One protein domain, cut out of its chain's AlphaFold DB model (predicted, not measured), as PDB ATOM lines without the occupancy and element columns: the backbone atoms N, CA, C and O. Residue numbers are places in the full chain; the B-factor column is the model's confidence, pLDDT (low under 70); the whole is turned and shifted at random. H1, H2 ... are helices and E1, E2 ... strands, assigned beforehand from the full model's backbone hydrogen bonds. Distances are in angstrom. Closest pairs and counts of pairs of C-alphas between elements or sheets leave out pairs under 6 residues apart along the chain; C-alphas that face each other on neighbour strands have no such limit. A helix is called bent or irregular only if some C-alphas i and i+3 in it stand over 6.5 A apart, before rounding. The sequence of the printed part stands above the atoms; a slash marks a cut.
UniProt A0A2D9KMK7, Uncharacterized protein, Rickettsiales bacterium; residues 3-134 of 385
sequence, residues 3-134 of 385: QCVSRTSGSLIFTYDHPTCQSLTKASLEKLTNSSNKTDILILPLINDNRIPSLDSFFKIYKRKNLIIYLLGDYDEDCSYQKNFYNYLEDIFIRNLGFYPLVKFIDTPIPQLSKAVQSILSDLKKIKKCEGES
ATOM      1  N   GLN A   3       9.566  71.973  19.999       87.00
ATOM      2  CA  GLN A   3       8.674  71.848  18.846       87.00
ATOM      3  C   GLN A   3       9.339  71.030  17.738       87.00
ATOM      4  O   GLN A   3      10.536  71.167  17.500       87.00
ATOM      5  N   CYS A   4       8.563  70.191  17.046       85.56
ATOM      6  CA  CYS A   4       9.004  69.539  15.813       85.56
ATOM      7  C   CYS A   4       8.840  70.523  14.650       85.56
ATOM      8  O   CYS A   4       7.717  70.865  14.288       85.56
ATOM      9  N   VAL A   5       9.948  70.962  14.065       84.81
ATOM     10  CA  VAL A   5       9.982  72.022  13.042       84.81
ATOM     11  C   VAL A   5      10.193  71.496  11.626       84.81
ATOM     12  O   VAL A   5       9.916  72.199  10.658       84.81
ATOM     13  N   SER A   6      10.660  70.254  11.477       82.56
ATOM     14  CA  SER A   6      10.769  69.593  10.176       82.56
ATOM     15  C   SER A   6      10.683  68.073  10.315       82.56
ATOM     16  O   SER A   6      11.127  67.506  11.316       82.56
ATOM     17  N   ARG A   7      10.100  67.407   9.313       83.44
ATOM     18  CA  ARG A   7       9.896  65.955   9.286       83.44
ATOM     19  C   ARG A   7      10.044  65.410   7.868       83.44
ATOM     20  O   ARG A   7       9.435  65.928   6.940       83.44
ATOM     21  N   THR A   8      10.780  64.312   7.733       79.00
ATOM     22  CA  THR A   8      10.770  63.424   6.557       79.00
ATOM     23  C   THR A   8      10.332  62.017   6.973       79.00
ATOM     24  O   THR A   8      10.047  61.760   8.145       79.00
ATOM     25  N   SER A   9      10.271  61.075   6.026       67.06
ATOM     26  CA  SER A   9       9.941  59.670   6.311       67.06
ATOM     27  C   SER A   9      10.953  58.970   7.232       67.06
ATOM     28  O   SER A   9      10.617  57.954   7.834       67.06
ATOM     29  N   GLY A  10      12.174  59.506   7.370       73.12
ATOM     30  CA  GLY A  10      13.242  58.916   8.185       73.12
ATOM     31  C   GLY A  10      13.690  59.747   9.389       73.12
ATOM     32  O   GLY A  10      14.200  59.166  10.348       73.12
ATOM     33  N   SER A  11      13.498  61.067   9.372       83.38
ATOM     34  CA  SER A  11      14.149  61.985  10.314       83.38
ATOM     35  C   SER A  11      13.214  63.074  10.827       83.38
ATOM     36  O   SER A  11      12.384  63.602  10.084       83.38
ATOM     37  N   LEU A  12      13.381  63.424  12.100       87.44
ATOM     38  CA  LEU A  12      12.674  64.510  12.778       87.44
ATOM     39  C   LEU A  12      13.664  65.577  13.236       87.44
ATOM     40  O   LEU A  12      14.731  65.243  13.750       87.44
ATOM     41  N   ILE A  13      13.303  66.848  13.080       87.69
ATOM     42  CA  ILE A  13      14.066  67.968  13.633       87.69
ATOM     43  C   ILE A  13      13.216  68.711  14.640       87.69
ATOM     44  O   ILE A  13      12.108  69.159  14.340       87.69
ATOM     45  N   PHE A  14      13.786  68.866  15.824       91.06
ATOM     46  CA  PHE A  14      13.213  69.542  16.961       91.06
ATOM     47  C   PHE A  14      14.039  70.775  17.317       91.06
ATOM     48  O   PHE A  14      15.268  70.753  17.247       91.06
ATOM     49  N   THR A  15      13.375  71.835  17.754       88.81
ATOM     50  CA  THR A  15      14.022  73.032  18.303       88.81
ATOM     51  C   THR A  15      13.370  73.412  19.618       88.81
ATOM     52  O   THR A  15      12.162  73.236  19.798       88.81
ATOM     53  N   TYR A  16      14.156  73.964  20.535       87.38
ATOM     54  CA  TYR A  16      13.611  74.627  21.710       87.38
ATOM     55  C   TYR A  16      13.097  76.024  21.343       87.38
ATOM     56  O   TYR A  16      13.740  76.757  20.598       87.38
ATOM     57  N   ASP A  17      11.936  76.387  21.869       83.69
ATOM     58  CA  ASP A  17      11.328  77.704  21.706       83.69
ATOM     59  C   ASP A  17      12.135  78.766  22.471       83.69
ATOM     60  O   ASP A  17      11.931  78.996  23.664       83.69
ATOM     61  N   HIS A  18      13.134  79.324  21.786       83.06
ATOM     62  CA  HIS A  18      14.047  80.352  22.273       83.06
ATOM     63  C   HIS A  18      14.547  81.206  21.095       83.06
ATOM     64  O   HIS A  18      14.806  80.633  20.031       83.06
ATOM     65  N   PRO A  19      14.769  82.527  21.260       78.81
ATOM     66  CA  PRO A  19      15.212  83.414  20.178       78.81
ATOM     67  C   PRO A  19      16.435  82.907  19.395       78.81
ATOM     68  O   PRO A  19      16.450  82.954  18.166       78.81
ATOM     69  N   THR A  20      17.425  82.327  20.086       78.56
ATOM     70  CA  THR A  20      18.604  81.701  19.456       78.56
ATOM     71  C   THR A  20      18.207  80.627  18.441       78.56
ATOM     72  O   THR A  20      18.713  80.608  17.324       78.56
ATOM     73  N   CYS A  21      17.269  79.747  18.790       79.44
ATOM     74  CA  CYS A  21      16.811  78.683  17.900       79.44
ATOM     75  C   CYS A  21      15.825  79.195  16.839       79.44
ATOM     76  O   CYS A  21      15.857  78.713  15.711       79.44
ATOM     77  N   GLN A  22      14.991  80.188  17.167       79.50
ATOM     78  CA  GLN A  22      14.045  80.813  16.230       79.50
ATOM     79  C   GLN A  22      14.746  81.582  15.098       79.50
ATOM     80  O   GLN A  22      14.184  81.731  14.017       79.50
ATOM     81  N   SER A  23      15.988  82.028  15.310       75.88
ATOM     82  CA  SER A  23      16.810  82.643  14.258       75.88
ATOM     83  C   SER A  23      17.132  81.695  13.088       75.88
ATOM     84  O   SER A  23      17.537  82.138  12.008       75.88
ATOM     85  N   LEU A  24      16.955  80.383  13.275       79.69
ATOM     86  CA  LEU A  24      17.162  79.385  12.235       79.69
ATOM     87  C   LEU A  24      15.980  79.389  11.261       79.69
ATOM     88  O   LEU A  24      14.852  79.055  11.612       79.69
ATOM     89  N   THR A  25      16.246  79.726   9.999       78.06
ATOM     90  CA  THR A  25      15.193  79.775   8.977       78.06
ATOM     91  C   THR A  25      14.620  78.387   8.676       78.06
ATOM     92  O   THR A  25      15.331  77.377   8.684       78.06
ATOM     93  N   LYS A  26      13.333  78.336   8.309       77.69
ATOM     94  CA  LYS A  26      12.653  77.100   7.890       77.69
ATOM     95  C   LYS A  26      13.407  76.367   6.769       77.69
ATOM     96  O   LYS A  26      13.649  75.170   6.872       77.69
ATOM     97  N   ALA A  27      13.875  77.104   5.758       77.50
ATOM     98  CA  ALA A  27      14.649  76.553   4.642       77.50
ATOM     99  C   ALA A  27      15.988  75.929   5.087       77.50
ATOM    100  O   ALA A  27      16.437  74.928   4.529       77.50
ATOM    101  N   SER A  28      16.641  76.506   6.099       78.62
ATOM    102  CA  SER A  28      17.860  75.945   6.686       78.62
ATOM    103  C   SER A  28      17.593  74.649   7.451       78.62
ATOM    104  O   SER A  28      18.358  73.694   7.322       78.62
ATOM    105  N   LEU A  29      16.499  74.593   8.210       79.75
ATOM    106  CA  LEU A  29      16.095  73.398   8.953       79.75
ATOM    107  C   LEU A  29      15.690  72.260   8.003       79.75
ATOM    108  O   LEU A  29      16.098  71.123   8.203       79.75
ATOM    109  N   GLU A  30      14.995  72.551   6.903       80.31
ATOM    110  CA  GLU A  30      14.651  71.545   5.884       80.31
ATOM    111  C   GLU A  30      15.892  70.917   5.219       80.31
ATOM    112  O   GLU A  30      15.925  69.708   4.967       80.31
ATOM    113  N   LYS A  31      16.965  71.695   5.001       80.56
ATOM    114  CA  LYS A  31      18.249  71.163   4.500       80.56
ATOM    115  C   LYS A  31      18.875  70.148   5.456       80.56
ATOM    116  O   LYS A  31      19.479  69.174   4.995       80.56
ATOM    117  N   LEU A  32      18.736  70.364   6.764       79.19
ATOM    118  CA  LEU A  32      19.206  69.420   7.778       79.19
ATOM    119  C   LEU A  32      18.432  68.104   7.688       79.19
ATOM    120  O   LEU A  32      19.055  67.044   7.684       79.19
ATOM    121  N   THR A  33      17.109  68.161   7.524       76.75
ATOM    122  CA  THR A  33      16.252  66.963   7.494       76.75
ATOM    123  C   THR A  33      16.535  66.079   6.283       76.75
ATOM    124  O   THR A  33      16.486  64.855   6.378       76.75
ATOM    125  N   ASN A  34      16.887  66.685   5.147       73.50
ATOM    126  CA  ASN A  34      17.297  65.954   3.944       73.50
ATOM    127  C   ASN A  34      18.699  65.335   4.072       73.50
ATOM    128  O   ASN A  34      19.017  64.358   3.394       73.50
ATOM    129  N   SER A  35      19.544  65.890   4.943       70.62
ATOM    130  CA  SER A  35      20.935  65.460   5.117       70.62
ATOM    131  C   SER A  35      21.126  64.462   6.261       70.62
ATOM    132  O   SER A  35      22.144  63.773   6.293       70.62
ATOM    133  N   SER A  36      20.172  64.365   7.191       61.44
ATOM    134  CA  SER A  36      20.334  63.630   8.448       61.44
ATOM    135  C   SER A  36      20.171  62.108   8.342       61.44
ATOM    136  O   SER A  36      20.464  61.416   9.306       61.44
ATOM    137  N   ASN A  37      19.778  61.557   7.185       68.56
ATOM    138  CA  ASN A  37      19.852  60.116   6.870       68.56
ATOM    139  C   ASN A  37      19.316  59.171   7.971       68.56
ATOM    140  O   ASN A  37      20.038  58.315   8.473       68.56
ATOM    141  N   LYS A  38      18.039  59.310   8.348       74.25
ATOM    142  CA  LYS A  38      17.401  58.561   9.451       74.25
ATOM    143  C   LYS A  38      17.934  58.897  10.846       74.25
ATOM    144  O   LYS A  38      17.697  58.129  11.773       74.25
ATOM    145  N   THR A  39      18.593  60.036  11.022       75.94
ATOM    146  CA  THR A  39      18.952  60.608  12.327       75.94
ATOM    147  C   THR A  39      17.992  61.740  12.672       75.94
ATOM    148  O   THR A  39      17.661  62.563  11.812       75.94
ATOM    149  N   ASP A  40      17.529  61.762  13.915       83.56
ATOM    150  CA  ASP A  40      16.732  62.850  14.470       83.56
ATOM    151  C   ASP A  40      17.658  63.886  15.104       83.56
ATOM    152  O   ASP A  40      18.715  63.552  15.639       83.56
ATOM    153  N   ILE A  41      17.260  65.151  15.053       86.31
ATOM    154  CA  ILE A  41      18.061  66.267  15.548       86.31
ATOM    155  C   ILE A  41      17.236  67.069  16.547       86.31
ATOM    156  O   ILE A  41      16.108  67.440  16.244       86.31
ATOM    157  N   LEU A  42      17.795  67.377  17.712       89.31
ATOM    158  CA  LEU A  42      17.243  68.334  18.670       89.31
ATOM    159  C   LEU A  42      18.220  69.494  18.841       89.31
ATOM    160  O   LEU A  42      19.365  69.298  19.220       89.31
ATOM    161  N   ILE A  43      17.773  70.713  18.579       88.00
ATOM    162  CA  ILE A  43      18.584  71.917  18.744       88.00
ATOM    163  C   ILE A  43      18.136  72.630  20.019       88.00
ATOM    164  O   ILE A  43      16.971  73.027  20.133       88.00
ATOM    165  N   LEU A  44      19.057  72.800  20.966       87.62
ATOM    166  CA  LEU A  44      18.838  73.526  22.215       87.62
ATOM    167  C   LEU A  44      19.780  74.735  22.287       87.62
ATOM    168  O   LEU A  44      20.900  74.681  21.775       87.62
ATOM    169  N   PRO A  45      19.362  75.830  22.928       83.56
ATOM    170  CA  PRO A  45      20.233  76.965  23.164       83.56
ATOM    171  C   PRO A  45      21.145  76.694  24.375       83.56
ATOM    172  O   PRO A  45      20.720  76.094  25.362       83.56
ATOM    173  N   LEU A  46      22.391  77.152  24.301       76.19
ATOM    174  CA  LEU A  46      23.345  77.198  25.406       76.19
ATOM    175  C   LEU A  46      23.337  78.635  25.948       76.19
ATOM    176  O   LEU A  46      24.056  79.499  25.454       76.19
ATOM    177  N   ILE A  47      22.420  78.920  26.874       68.19
ATOM    178  CA  ILE A  47      22.137  80.283  27.349       68.19
ATOM    179  C   ILE A  47      22.784  80.482  28.713       68.19
ATOM    180  O   ILE A  47      22.525  79.707  29.617       68.19
ATOM    181  N   ASN A  48      23.532  81.562  28.918       65.19
ATOM    182  CA  ASN A  48      24.068  81.911  30.238       65.19
ATOM    183  C   ASN A  48      23.067  82.748  31.071       65.19
ATOM    184  O   ASN A  48      23.463  83.711  31.720       65.19
ATOM    185  N   ASP A  49      21.763  82.436  31.032       64.75
ATOM    186  CA  ASP A  49      20.703  83.227  31.698       64.75
ATOM    187  C   ASP A  49      20.153  82.590  32.990       64.75
ATOM    188  O   ASP A  49      19.095  82.982  33.486       64.75
ATOM    189  N   ASN A  50      20.873  81.615  33.553       60.16
ATOM    190  CA  ASN A  50      20.531  80.899  34.787       60.16
ATOM    191  C   ASN A  50      19.206  80.109  34.770       60.16
ATOM    192  O   ASN A  50      18.819  79.562  35.805       60.16
ATOM    193  N   ARG A  51      18.523  79.965  33.626       66.44
ATOM    194  CA  ARG A  51      17.289  79.169  33.522       66.44
ATOM    195  C   ARG A  51      17.514  77.919  32.693       66.44
ATOM    196  O   ARG A  51      17.697  77.986  31.484       66.44
ATOM    197  N   ILE A  52      17.504  76.759  33.340       66.06
ATOM    198  CA  ILE A  52      17.619  75.473  32.649       66.06
ATOM    199  C   ILE A  52      16.302  75.196  31.901       66.06
ATOM    200  O   ILE A  52      15.239  75.203  32.531       66.06
ATOM    201  N   PRO A  53      16.323  74.964  30.574       71.69
ATOM    202  CA  PRO A  53      15.116  74.620  29.835       71.69
ATOM    203  C   PRO A  53      14.547  73.297  30.355       71.69
ATOM    204  O   PRO A  53      15.288  72.333  30.495       71.69
ATOM    205  N   SER A  54      13.240  73.217  30.619       82.25
ATOM    206  CA  SER A  54      12.621  71.944  31.014       82.25
ATOM    207  C   SER A  54      12.484  71.022  29.800       82.25
ATOM    208  O   SER A  54      11.860  71.390  28.798       82.25
ATOM    209  N   LEU A  55      13.064  69.821  29.887       87.56
ATOM    210  CA  LEU A  55      13.094  68.842  28.789       87.56
ATOM    211  C   LEU A  55      12.375  67.527  29.137       87.56
ATOM    212  O   LEU A  55      12.186  66.684  28.256       87.56
ATOM    213  N   ASP A  56      11.934  67.351  30.386       83.75
ATOM    214  CA  ASP A  56      11.329  66.106  30.876       83.75
ATOM    215  C   ASP A  56      10.135  65.650  30.027       83.75
ATOM    216  O   ASP A  56      10.068  64.489  29.627       83.75
ATOM    217  N   SER A  57       9.214  66.555  29.681       86.12
ATOM    218  CA  SER A  57       8.031  66.207  28.876       86.12
ATOM    219  C   SER A  57       8.393  65.671  27.489       86.12
ATOM    220  O   SER A  57       7.738  64.755  26.995       86.12
ATOM    221  N   PHE A  58       9.453  66.199  26.871       89.31
ATOM    222  CA  PHE A  58       9.923  65.716  25.574       89.31
ATOM    223  C   PHE A  58      10.513  64.310  25.697       89.31
ATOM    224  O   PHE A  58      10.108  63.403  24.967       89.31
ATOM    225  N   PHE A  59      11.421  64.100  26.652       87.00
ATOM    226  CA  PHE A  59      12.109  62.818  26.815       87.00
ATOM    227  C   PHE A  59      11.227  61.709  27.406       87.00
ATOM    228  O   PHE A  59      11.481  60.528  27.157       87.00
ATOM    229  N   LYS A  60      10.128  62.053  28.089       84.31
ATOM    230  CA  LYS A  60       9.073  61.087  28.443       84.31
ATOM    231  C   LYS A  60       8.458  60.430  27.205       84.31
ATOM    232  O   LYS A  60       8.219  59.223  27.221       84.31
ATOM    233  N   ILE A  61       8.241  61.203  26.139       85.62
ATOM    234  CA  ILE A  61       7.543  60.767  24.919       85.62
ATOM    235  C   ILE A  61       8.522  60.229  23.870       85.62
ATOM    236  O   ILE A  61       8.235  59.245  23.192       85.62
ATOM    237  N   TYR A  62       9.685  60.860  23.720       84.25
ATOM    238  CA  TYR A  62      10.666  60.482  22.711       84.25
ATOM    239  C   TYR A  62      11.348  59.149  23.061       84.25
ATOM    240  O   TYR A  62      11.881  58.996  24.156       84.25
ATOM    241  N   LYS A  63      11.348  58.176  22.134       78.00
ATOM    242  CA  LYS A  63      11.885  56.814  22.373       78.00
ATOM    243  C   LYS A  63      12.868  56.295  21.317       78.00
ATOM    244  O   LYS A  63      13.355  55.173  21.443       78.00
ATOM    245  N   ARG A  64      13.173  57.060  20.263       73.81
ATOM    246  CA  ARG A  64      14.048  56.575  19.179       73.81
ATOM    247  C   ARG A  64      15.528  56.730  19.557       73.81
ATOM    248  O   ARG A  64      15.912  57.718  20.159       73.81
ATOM    249  N   LYS A  65      16.382  55.770  19.188       68.12
ATOM    250  CA  LYS A  65      17.814  55.735  19.579       68.12
ATOM    251  C   LYS A  65      18.759  56.502  18.639       68.12
ATOM    252  O   LYS A  65      19.969  56.315  18.683       68.12
ATOM    253  N   ASN A  66      18.210  57.310  17.744       69.25
ATOM    254  CA  ASN A  66      18.907  57.966  16.638       69.25
ATOM    255  C   ASN A  66      18.939  59.494  16.812       69.25
ATOM    256  O   ASN A  66      18.886  60.207  15.815       69.25
ATOM    257  N   LEU A  67      18.963  59.993  18.050       77.56
ATOM    258  CA  LEU A  67      18.922  61.425  18.347       77.56
ATOM    259  C   LEU A  67      20.327  62.022  18.477       77.56
ATOM    260  O   LEU A  67      21.149  61.520  19.250       77.56
ATOM    261  N   ILE A  68      20.556  63.137  17.785       76.69
ATOM    262  CA  ILE A  68      21.680  64.050  18.008       76.69
ATOM    263  C   ILE A  68      21.134  65.360  18.578       76.69
ATOM    264  O   ILE A  68      20.172  65.917  18.054       76.69
ATOM    265  N   ILE A  69      21.750  65.864  19.639       81.12
ATOM    266  CA  ILE A  69      21.428  67.136  20.273       81.12
ATOM    267  C   ILE A  69      22.524  68.146  19.918       81.12
ATOM    268  O   ILE A  69      23.692  67.901  20.189       81.12
ATOM    269  N   TYR A  70      22.173  69.289  19.338       81.56
ATOM    270  CA  TYR A  70      23.107  70.396  19.118       81.56
ATOM    271  C   TYR A  70      22.827  71.520  20.111       81.56
ATOM    272  O   TYR A  70      21.703  72.018  20.181       81.56
ATOM    273  N   LEU A  71      23.853  71.915  20.860       81.62
ATOM    274  CA  LEU A  71      23.837  73.034  21.794       81.62
ATOM    275  C   LEU A  71      24.421  74.268  21.098       81.62
ATOM    276  O   LEU A  71      25.573  74.250  20.661       81.62
ATOM    277  N   LEU A  72      23.593  75.304  20.948       81.50
ATOM    278  CA  LEU A  72      23.920  76.541  20.236       81.50
ATOM    279  C   LEU A  72      24.186  77.692  21.206       81.50
ATOM    280  O   LEU A  72      23.250  78.161  21.855       81.50
ATOM    281  N   GLY A  73      25.412  78.199  21.239       76.00
ATOM    282  CA  GLY A  73      25.761  79.390  22.011       76.00
ATOM    283  C   GLY A  73      27.252  79.475  22.308       76.00
ATOM    284  O   GLY A  73      28.023  78.625  21.864       76.00
ATOM    285  N   ASP A  74      27.625  80.503  23.066       71.69
ATOM    286  CA  ASP A  74      29.007  80.743  23.476       71.69
ATOM    287  C   ASP A  74      29.396  79.743  24.572       71.69
ATOM    288  O   ASP A  74      28.801  79.704  25.657       71.69
ATOM    289  N   TYR A  75      30.376  78.894  24.272       66.88
ATOM    290  CA  TYR A  75      30.874  77.916  25.230       66.88
ATOM    291  C   TYR A  75      31.811  78.587  26.239       66.88
ATOM    292  O   TYR A  75      32.748  79.284  25.857       66.88
ATOM    293  N   ASP A  76      31.567  78.350  27.526       65.44
ATOM    294  CA  ASP A  76      32.389  78.873  28.615       65.44
ATOM    295  C   ASP A  76      32.656  77.755  29.633       65.44
ATOM    296  O   ASP A  76      31.763  77.317  30.365       65.44
ATOM    297  N   GLU A  77      33.905  77.281  29.665       58.09
ATOM    298  CA  GLU A  77      34.367  76.180  30.523       58.09
ATOM    299  C   GLU A  77      34.237  76.487  32.022       58.09
ATOM    300  O   GLU A  77      34.081  75.569  32.840       58.09
ATOM    301  N   ASP A  78      34.263  77.764  32.402       60.19
ATOM    302  CA  ASP A  78      34.158  78.198  33.792       60.19
ATOM    303  C   ASP A  78      32.715  78.515  34.202       60.19
ATOM    304  O   ASP A  78      32.424  78.660  35.395       60.19
ATOM    305  N   CYS A  79      31.772  78.483  33.257       65.69
ATOM    306  CA  CYS A  79      30.368  78.748  33.521       65.69
ATOM    307  C   CYS A  79      29.718  77.634  34.362       65.69
ATOM    308  O   CYS A  79      29.437  76.521  33.901       65.69
ATOM    309  N   SER A  80      29.416  77.954  35.623       68.94
ATOM    310  CA  SER A  80      28.718  77.059  36.557       68.94
ATOM    311  C   SER A  80      27.333  76.642  36.054       68.94
ATOM    312  O   SER A  80      26.910  75.508  36.275       68.94
ATOM    313  N   TYR A  81      26.643  77.520  35.322       72.94
ATOM    314  CA  TYR A  81      25.359  77.200  34.712       72.94
ATOM    315  C   TYR A  81      25.490  76.112  33.640       72.94
ATOM    316  O   TYR A  81      24.729  75.147  33.675       72.94
ATOM    317  N   GLN A  82      26.460  76.223  32.724       70.00
ATOM    318  CA  GLN A  82      26.647  75.220  31.669       70.00
ATOM    319  C   GLN A  82      26.939  73.847  32.286       70.00
ATOM    320  O   GLN A  82      26.319  72.858  31.899       70.00
ATOM    321  N   LYS A  83      27.770  73.802  33.339       66.44
ATOM    322  CA  LYS A  83      28.015  72.591  34.147       66.44
ATOM    323  C   LYS A  83      26.719  72.002  34.719       66.44
ATOM    324  O   LYS A  83      26.462  70.812  34.552       66.44
ATOM    325  N   ASN A  84      25.875  72.828  35.334       69.94
ATOM    326  CA  ASN A  84      24.586  72.385  35.876       69.94
ATOM    327  C   ASN A  84      23.619  71.903  34.786       69.94
ATOM    328  O   ASN A  84      22.880  70.942  35.000       69.94
ATOM    329  N   PHE A  85      23.632  72.534  33.612       74.38
ATOM    330  CA  PHE A  85      22.796  72.130  32.490       74.38
ATOM    331  C   PHE A  85      23.198  70.757  31.935       74.38
ATOM    332  O   PHE A  85      22.320  69.947  31.635       74.38
ATOM    333  N   TYR A  86      24.498  70.444  31.878       72.31
ATOM    334  CA  TYR A  86      24.954  69.095  31.522       72.31
ATOM    335  C   TYR A  86      24.486  68.049  32.525       72.31
ATOM    336  O   TYR A  86      23.908  67.045  32.114       72.31
ATOM    337  N   ASN A  87      24.646  68.317  33.822       67.00
ATOM    338  CA  ASN A  87      24.184  67.402  34.868       67.00
ATOM    339  C   ASN A  87      22.669  67.143  34.764       67.00
ATOM    340  O   ASN A  87      22.211  66.015  34.933       67.00
ATOM    341  N   TYR A  88      21.885  68.175  34.436       75.62
ATOM    342  CA  TYR A  88      20.446  68.034  34.208       75.62
ATOM    343  C   TYR A  88      20.118  67.180  32.973       75.62
ATOM    344  O   TYR A  88      19.239  66.318  33.041       75.62
ATOM    345  N   LEU A  89      20.818  67.385  31.851       72.44
ATOM    346  CA  LEU A  89      20.650  66.554  30.653       72.44
ATOM    347  C   LEU A  89      20.941  65.082  30.960       72.44
ATOM    348  O   LEU A  89      20.155  64.212  30.580       72.44
ATOM    349  N   GLU A  90      22.023  64.808  31.689       64.62
ATOM    350  CA  GLU A  90      22.381  63.452  32.109       64.62
ATOM    351  C   GLU A  90      21.283  62.800  32.957       64.62
ATOM    352  O   GLU A  90      20.857  61.685  32.643       64.62
ATOM    353  N   ASP A  91      20.773  63.502  33.972       68.19
ATOM    354  CA  ASP A  91      19.689  63.015  34.833       68.19
ATOM    355  C   ASP A  91      18.422  62.684  34.021       68.19
ATOM    356  O   ASP A  91      17.839  61.603  34.150       68.19
ATOM    357  N   ILE A  92      18.020  63.550  33.087       74.12
ATOM    358  CA  ILE A  92      16.857  63.285  32.227       74.12
ATOM    359  C   ILE A  92      17.054  62.050  31.355       74.12
ATOM    360  O   ILE A  92      16.112  61.261  31.205       74.12
ATOM    361  N   PHE A  93      18.233  61.888  30.751       71.06
ATOM    362  CA  PHE A  93      18.514  60.754  29.873       71.06
ATOM    363  C   PHE A  93      18.464  59.436  30.646       71.06
ATOM    364  O   PHE A  93      17.847  58.475  30.168       71.06
ATOM    365  N   ILE A  94      19.011  59.415  31.867       62.78
ATOM    366  CA  ILE A  94      18.924  58.270  32.785       62.78
ATOM    367  C   ILE A  94      17.464  57.945  33.077       62.78
ATOM    368  O   ILE A  94      17.029  56.812  32.860       62.78
ATOM    369  N   ARG A  95      16.697  58.938  33.538       71.94
ATOM    370  CA  ARG A  95      15.321  58.721  33.994       71.94
ATOM    371  C   ARG A  95      14.371  58.301  32.873       71.94
ATOM    372  O   ARG A  95      13.440  57.547  33.134       71.94
ATOM    373  N   ASN A  96      14.563  58.797  31.647       70.50
ATOM    374  CA  ASN A  96      13.525  58.722  30.610       70.50
ATOM    375  C   ASN A  96      13.881  57.894  29.366       70.50
ATOM    376  O   ASN A  96      12.972  57.353  28.723       70.50
ATOM    377  N   LEU A  97      15.163  57.808  28.995       61.09
ATOM    378  CA  LEU A  97      15.597  57.174  27.743       61.09
ATOM    379  C   LEU A  97      16.293  55.829  27.953       61.09
ATOM    380  O   LEU A  97      16.174  54.945  27.105       61.09
ATOM    381  N   GLY A  98      17.052  55.676  29.041       52.88
ATOM    382  CA  GLY A  98      17.932  54.516  29.231       52.88
ATOM    383  C   GLY A  98      19.090  54.449  28.220       52.88
ATOM    384  O   GLY A  98      19.765  53.425  28.117       52.88
ATOM    385  N   PHE A  99      19.313  55.523  27.456       50.97
ATOM    386  CA  PHE A  99      20.459  55.751  26.576       50.97
ATOM    387  C   PHE A  99      20.762  57.256  26.522       50.97
ATOM    388  O   PHE A  99      19.888  58.073  26.806       50.97
ATOM    389  N   TYR A 100      21.980  57.614  26.117       52.25
ATOM    390  CA  TYR A 100      22.427  59.003  26.025       52.25
ATOM    391  C   TYR A 100      22.521  59.429  24.553       52.25
ATOM    392  O   TYR A 100      23.323  58.857  23.810       52.25
ATOM    393  N   PRO A 101      21.696  60.387  24.096       57.28
ATOM    394  CA  PRO A 101      21.823  60.981  22.767       57.28
ATOM    395  C   PRO A 101      23.199  61.623  22.547       57.28
ATOM    396  O   PRO A 101      23.829  62.096  23.491       57.28
ATOM    397  N   LEU A 102      23.645  61.708  21.293       59.00
ATOM    398  CA  LEU A 102      24.882  62.408  20.944       59.00
ATOM    399  C   LEU A 102      24.701  63.922  21.102       59.00
ATOM    400  O   LEU A 102      24.026  64.515  20.273       59.00
ATOM    401  N   VAL A 103      25.307  64.558  22.105       64.12
ATOM    402  CA  VAL A 103      25.301  66.023  22.268       64.12
ATOM    403  C   VAL A 103      26.555  66.658  21.654       64.12
ATOM    404  O   VAL A 103      27.671  66.179  21.853       64.12
ATOM    405  N   LYS A 104      26.375  67.734  20.887       63.53
ATOM    406  CA  LYS A 104      27.414  68.462  20.147       63.53
ATOM    407  C   LYS A 104      27.335  69.953  20.441       63.53
ATOM    408  O   LYS A 104      26.244  70.514  20.463       63.53
ATOM    409  N   PHE A 105      28.491  70.598  20.562       69.31
ATOM    410  CA  PHE A 105      28.587  72.050  20.700       69.31
ATOM    411  C   PHE A 105      28.806  72.717  19.363       69.31
ATOM    412  O   PHE A 105      29.624  72.270  18.555       69.31
ATOM    413  N   ILE A 106      28.096  73.815  19.161       71.81
ATOM    414  CA  ILE A 106      28.361  74.736  18.072       71.81
ATOM    415  C   ILE A 106      28.684  76.067  18.711       71.81
ATOM    416  O   ILE A 106      27.794  76.865  19.003       71.81
ATOM    417  N   ASP A 107      29.983  76.248  18.928       69.94
ATOM    418  CA  ASP A 107      30.555  77.509  19.357       69.94
ATOM    419  C   ASP A 107      30.433  78.496  18.195       69.94
ATOM    420  O   ASP A 107      31.144  78.440  17.183       69.94
ATOM    421  N   THR A 108      29.377  79.289  18.236       65.56
ATOM    422  CA  THR A 108      29.084  80.295  17.228       65.56
ATOM    423  C   THR A 108      28.417  81.451  17.948       65.56
ATOM    424  O   THR A 108      27.307  81.264  18.456       65.56
ATOM    425  N   PRO A 109      29.044  82.641  17.941       63.28
ATOM    426  CA  PRO A 109      28.452  83.824  18.536       63.28
ATOM    427  C   PRO A 109      27.036  84.022  18.014       63.28
ATOM    428  O   PRO A 109      26.799  83.891  16.809       63.28
ATOM    429  N   ILE A 110      26.107  84.368  18.906       56.56
ATOM    430  CA  ILE A 110      24.673  84.540  18.606       56.56
ATOM    431  C   ILE A 110      24.417  85.344  17.302       56.56
ATOM    432  O   ILE A 110      23.569  84.928  16.513       56.56
ATOM    433  N   PRO A 111      25.173  86.409  16.953       52.97
ATOM    434  CA  PRO A 111      24.985  87.131  15.685       52.97
ATOM    435  C   PRO A 111      25.259  86.321  14.398       52.97
ATOM    436  O   PRO A 111      24.920  86.774  13.307       52.97
ATOM    437  N   GLN A 112      25.890  85.145  14.484       64.56
ATOM    438  CA  GLN A 112      26.330  84.325  13.344       64.56
ATOM    439  C   GLN A 112      25.584  82.983  13.225       64.56
ATOM    440  O   GLN A 112      26.060  82.076  12.543       64.56
ATOM    441  N   LEU A 113      24.396  82.846  13.824       61.50
ATOM    442  CA  LEU A 113      23.589  81.610  13.825       61.50
ATOM    443  C   LEU A 113      23.294  81.026  12.428       61.50
ATOM    444  O   LEU A 113      23.134  79.814  12.286       61.50
ATOM    445  N   SER A 114      23.327  81.833  11.361       63.47
ATOM    446  CA  SER A 114      23.249  81.339   9.974       63.47
ATOM    447  C   SER A 114      24.409  80.400   9.592       63.47
ATOM    448  O   SER A 114      24.226  79.495   8.772       63.47
ATOM    449  N   LYS A 115      25.584  80.549  10.221       70.44
ATOM    450  CA  LYS A 115      26.736  79.643  10.079       70.44
ATOM    451  C   LYS A 115      26.573  78.354  10.879       70.44
ATOM    452  O   LYS A 115      27.106  77.331  10.456       70.44
ATOM    453  N   ALA A 116      25.794  78.360  11.964       73.62
ATOM    454  CA  ALA A 116      25.579  77.173  12.793       73.62
ATOM    455  C   ALA A 116      24.981  76.017  11.978       73.62
ATOM    456  O   ALA A 116      25.439  74.884  12.077       73.62
ATOM    457  N   VAL A 117      24.036  76.304  11.077       78.12
ATOM    458  CA  VAL A 117      23.440  75.291  10.183       78.12
ATOM    459  C   VAL A 117      24.478  74.695   9.237       78.12
ATOM    460  O   VAL A 117      24.466  73.491   9.001       78.12
ATOM    461  N   GLN A 118      25.398  75.507   8.710       77.38
ATOM    462  CA  GLN A 118      26.486  75.000   7.867       77.38
ATOM    463  C   GLN A 118      27.454  74.128   8.668       77.38
ATOM    464  O   GLN A 118      27.900  73.097   8.162       77.38
ATOM    465  N   SER A 119      27.724  74.484   9.926       76.88
ATOM    466  CA  SER A 119      28.492  73.649  10.853       76.88
ATOM    467  C   SER A 119      27.795  72.313  11.114       76.88
ATOM    468  O   SER A 119      28.446  71.277  10.979       76.88
ATOM    469  N   ILE A 120      26.478  72.304  11.365       75.94
ATOM    470  CA  ILE A 120      25.689  71.064  11.503       75.94
ATOM    471  C   ILE A 120      25.752  70.246  10.208       75.94
ATOM    472  O   ILE A 120      26.034  69.056  10.245       75.94
ATOM    473  N   LEU A 121      25.529  70.857   9.040       77.06
ATOM    474  CA  LEU A 121      25.576  70.156   7.750       77.06
ATOM    475  C   LEU A 121      26.957  69.555   7.464       77.06
ATOM    476  O   LEU A 121      27.052  68.444   6.939       77.06
ATOM    477  N   SER A 122      28.028  70.279   7.790       73.44
ATOM    478  CA  SER A 122      29.405  69.794   7.685       73.44
ATOM    479  C   SER A 122      29.650  68.619   8.631       73.44
ATOM    480  O   SER A 122      30.217  67.609   8.212       73.44
ATOM    481  N   ASP A 123      29.166  68.714   9.871       67.62
ATOM    482  CA  ASP A 123      29.232  67.637  10.856       67.62
ATOM    483  C   ASP A 123      28.484  66.400  10.346       67.62
ATOM    484  O   ASP A 123      29.114  65.369  10.138       67.62
ATOM    485  N   LEU A 124      27.205  66.514   9.970       68.31
ATOM    486  CA  LEU A 124      26.403  65.419   9.403       68.31
ATOM    487  C   LEU A 124      27.069  64.751   8.186       68.31
ATOM    488  O   LEU A 124      27.037  63.527   8.056       68.31
ATOM    489  N   LYS A 125      27.724  65.522   7.305       67.12
ATOM    490  CA  LYS A 125      28.504  64.965   6.184       67.12
ATOM    491  C   LYS A 125      29.710  64.150   6.660       67.12
ATOM    492  O   LYS A 125      29.987  63.103   6.074       67.12
ATOM    493  N   LYS A 126      30.414  64.592   7.708       60.91
ATOM    494  CA  LYS A 126      31.502  63.819   8.337       60.91
ATOM    495  C   LYS A 126      30.964  62.543   8.979       60.91
ATOM    496  O   LYS A 126      31.547  61.488   8.749       60.91
ATOM    497  N   ILE A 127      29.835  62.622   9.692       57.47
ATOM    498  CA  ILE A 127      29.151  61.449  10.265       57.47
ATOM    499  C   ILE A 127      28.858  60.427   9.161       57.47
ATOM    500  O   ILE A 127      29.260  59.270   9.263       57.47
ATOM    501  N   LYS A 128      28.283  60.877   8.042       57.41
ATOM    502  CA  LYS A 128      27.959  60.026   6.890       57.41
ATOM    503  C   LYS A 128      29.191  59.417   6.207       57.41
ATOM    504  O   LYS A 128      29.148  58.264   5.784       57.41
ATOM    505  N   LYS A 129      30.295  60.165   6.081       47.19
ATOM    506  CA  LYS A 129      31.550  59.644   5.506       47.19
ATOM    507  C   LYS A 129      32.133  58.516   6.368       47.19
ATOM    508  O   LYS A 129      32.575  57.508   5.826       47.19
ATOM    509  N   CYS A 130      32.056  58.647   7.693       36.97
ATOM    510  CA  CYS A 130      32.465  57.598   8.629       36.97
ATOM    511  C   CYS A 130      31.599  56.326   8.519       36.97
ATOM    512  O   CYS A 130      32.123  55.216   8.636       36.97
ATOM    513  N   GLU A 131      30.300  56.468   8.237       39.56
ATOM    514  CA  GLU A 131      29.380  55.340   8.007       39.56
ATOM    515  C   GLU A 131      29.619  54.633   6.657       39.56
ATOM    516  O   GLU A 131      29.455  53.421   6.556       39.56
ATOM    517  N   GLY A 132      30.037  55.362   5.615       31.45
ATOM    518  CA  GLY A 132      30.277  54.807   4.272       31.45
ATOM    519  C   GLY A 132      31.596  54.041   4.106       31.45
ATOM    520  O   GLY A 132      31.670  53.114   3.302       31.45
ATOM    521  N   GLU A 133      32.631  54.382   4.878       29.88
ATOM    522  CA  GLU A 133      33.940  53.702   4.862       29.88
ATOM    523  C   GLU A 133      33.967  52.417   5.719       29.88
ATOM    524  O   GLU A 133      34.997  51.750   5.821       29.88
ATOM    525  N   SER A 134      32.836  52.037   6.323       28.81
ATOM    526  CA  SER A 134      32.704  50.878   7.209       28.81
ATOM    527  C   SER A 134      31.670  49.868   6.698       28.81
ATOM    528  O   SER A 134      30.630  49.626   7.309       28.81
TER     529      SER A 134
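AT A GLANCE: This is residues 3 to 134 of the 385 residues of an uncharacterized protein of Rickettsiales bacterium (UniProt A0A2D9KMK7). A twisted sheet of five strands has two helices, H2 and H5, side by side over one face, with short H1 beyond the strand ends on that face. A second pair of helices, H3 and H4, stands off the other side of the sheet, not packed on it. The printed part has 132 residues, in the order E1 E2 H1 H2 E3 H3 E4 H4 E5 H5; the mixed sheet runs E1 E2 E3 E4 E5, with E1 antiparallel to E2 and the other pairs parallel. The class is mixed, helices and strands; the whole is compact, with a radius of gyration of the C-alphas of 14.4 A and spans of 39 by 36 by 28 A.

IN THESE COORDINATES: Start at C-alpha 3, at (8.674, 71.848, 18.846), where E1, residues 3 to 7, begins. Beside it find E2, residues 12 to 16, then E3, 40 to 45, 16.9 A long, E4, 67 to 73, 19.6 A, and E5, 102 to 107, 16.2 A. H1 is residues 19 to 22, H2 26 to 35, 14.6 A, and H3 56 to 61. From C-alpha 80 at (28.718, 77.059, 36.557), H4 runs 24.5 A to residue 96. H5, residues 110 to 132, runs 33.5 A to C-alpha 132 at (30.277, 54.807, 4.272); it is irregular, with C-alphas 111 and 114 8.3 A apart, and has a kink of 35 degrees near residue 117.

HOW THE PARTS SIT: Across the sheet look for N 5 and O 13 at 2.8 A, N 14 and O 41 at 2.8 A, N 42 and O 68 at 2.8 A, and N 71 and O 104 at 2.8 A. E1 and E2 are a hairpin. Three strand-helix-strand units, parallel neighbour strands with helices between, follow: E2, H1 H2, E3 with a left-handed crossover, and E3, H3, E4 and E4, H4, E5 with right-handed ones. H2 and H5 on one face make two layers with the sheet, each at a height of 8.4 A. H2 lies over E1, and H5 over E4 and E5. They touch, at a shallow tilt of 13 degrees, the same way; Leu 32 and Leu 121 have the closest C-alphas, 6.4 A, and H5 touches with residues 117 to 125 alone. H3 and H4 are not on the sheet; they touch, closest at C-alphas of Lys 60 and Asn 96, 5.5 A. In H2 and H4 every O i to N i+4 pair is within hydrogen-bond range, in H3 1 of 2, in H5 14 of 19; H1 is too short for one.

THE WHOLE: The C-alphas farthest apart, of Asn 50 and Glu 133, are 42.6 A apart. The printed part has no cut, and no link is long. Residues 129 to 134 stand free. The mean pLDDT of the printed part is 71.9; 52 residues are under 70, among them 97 to 105 and 123 to 134.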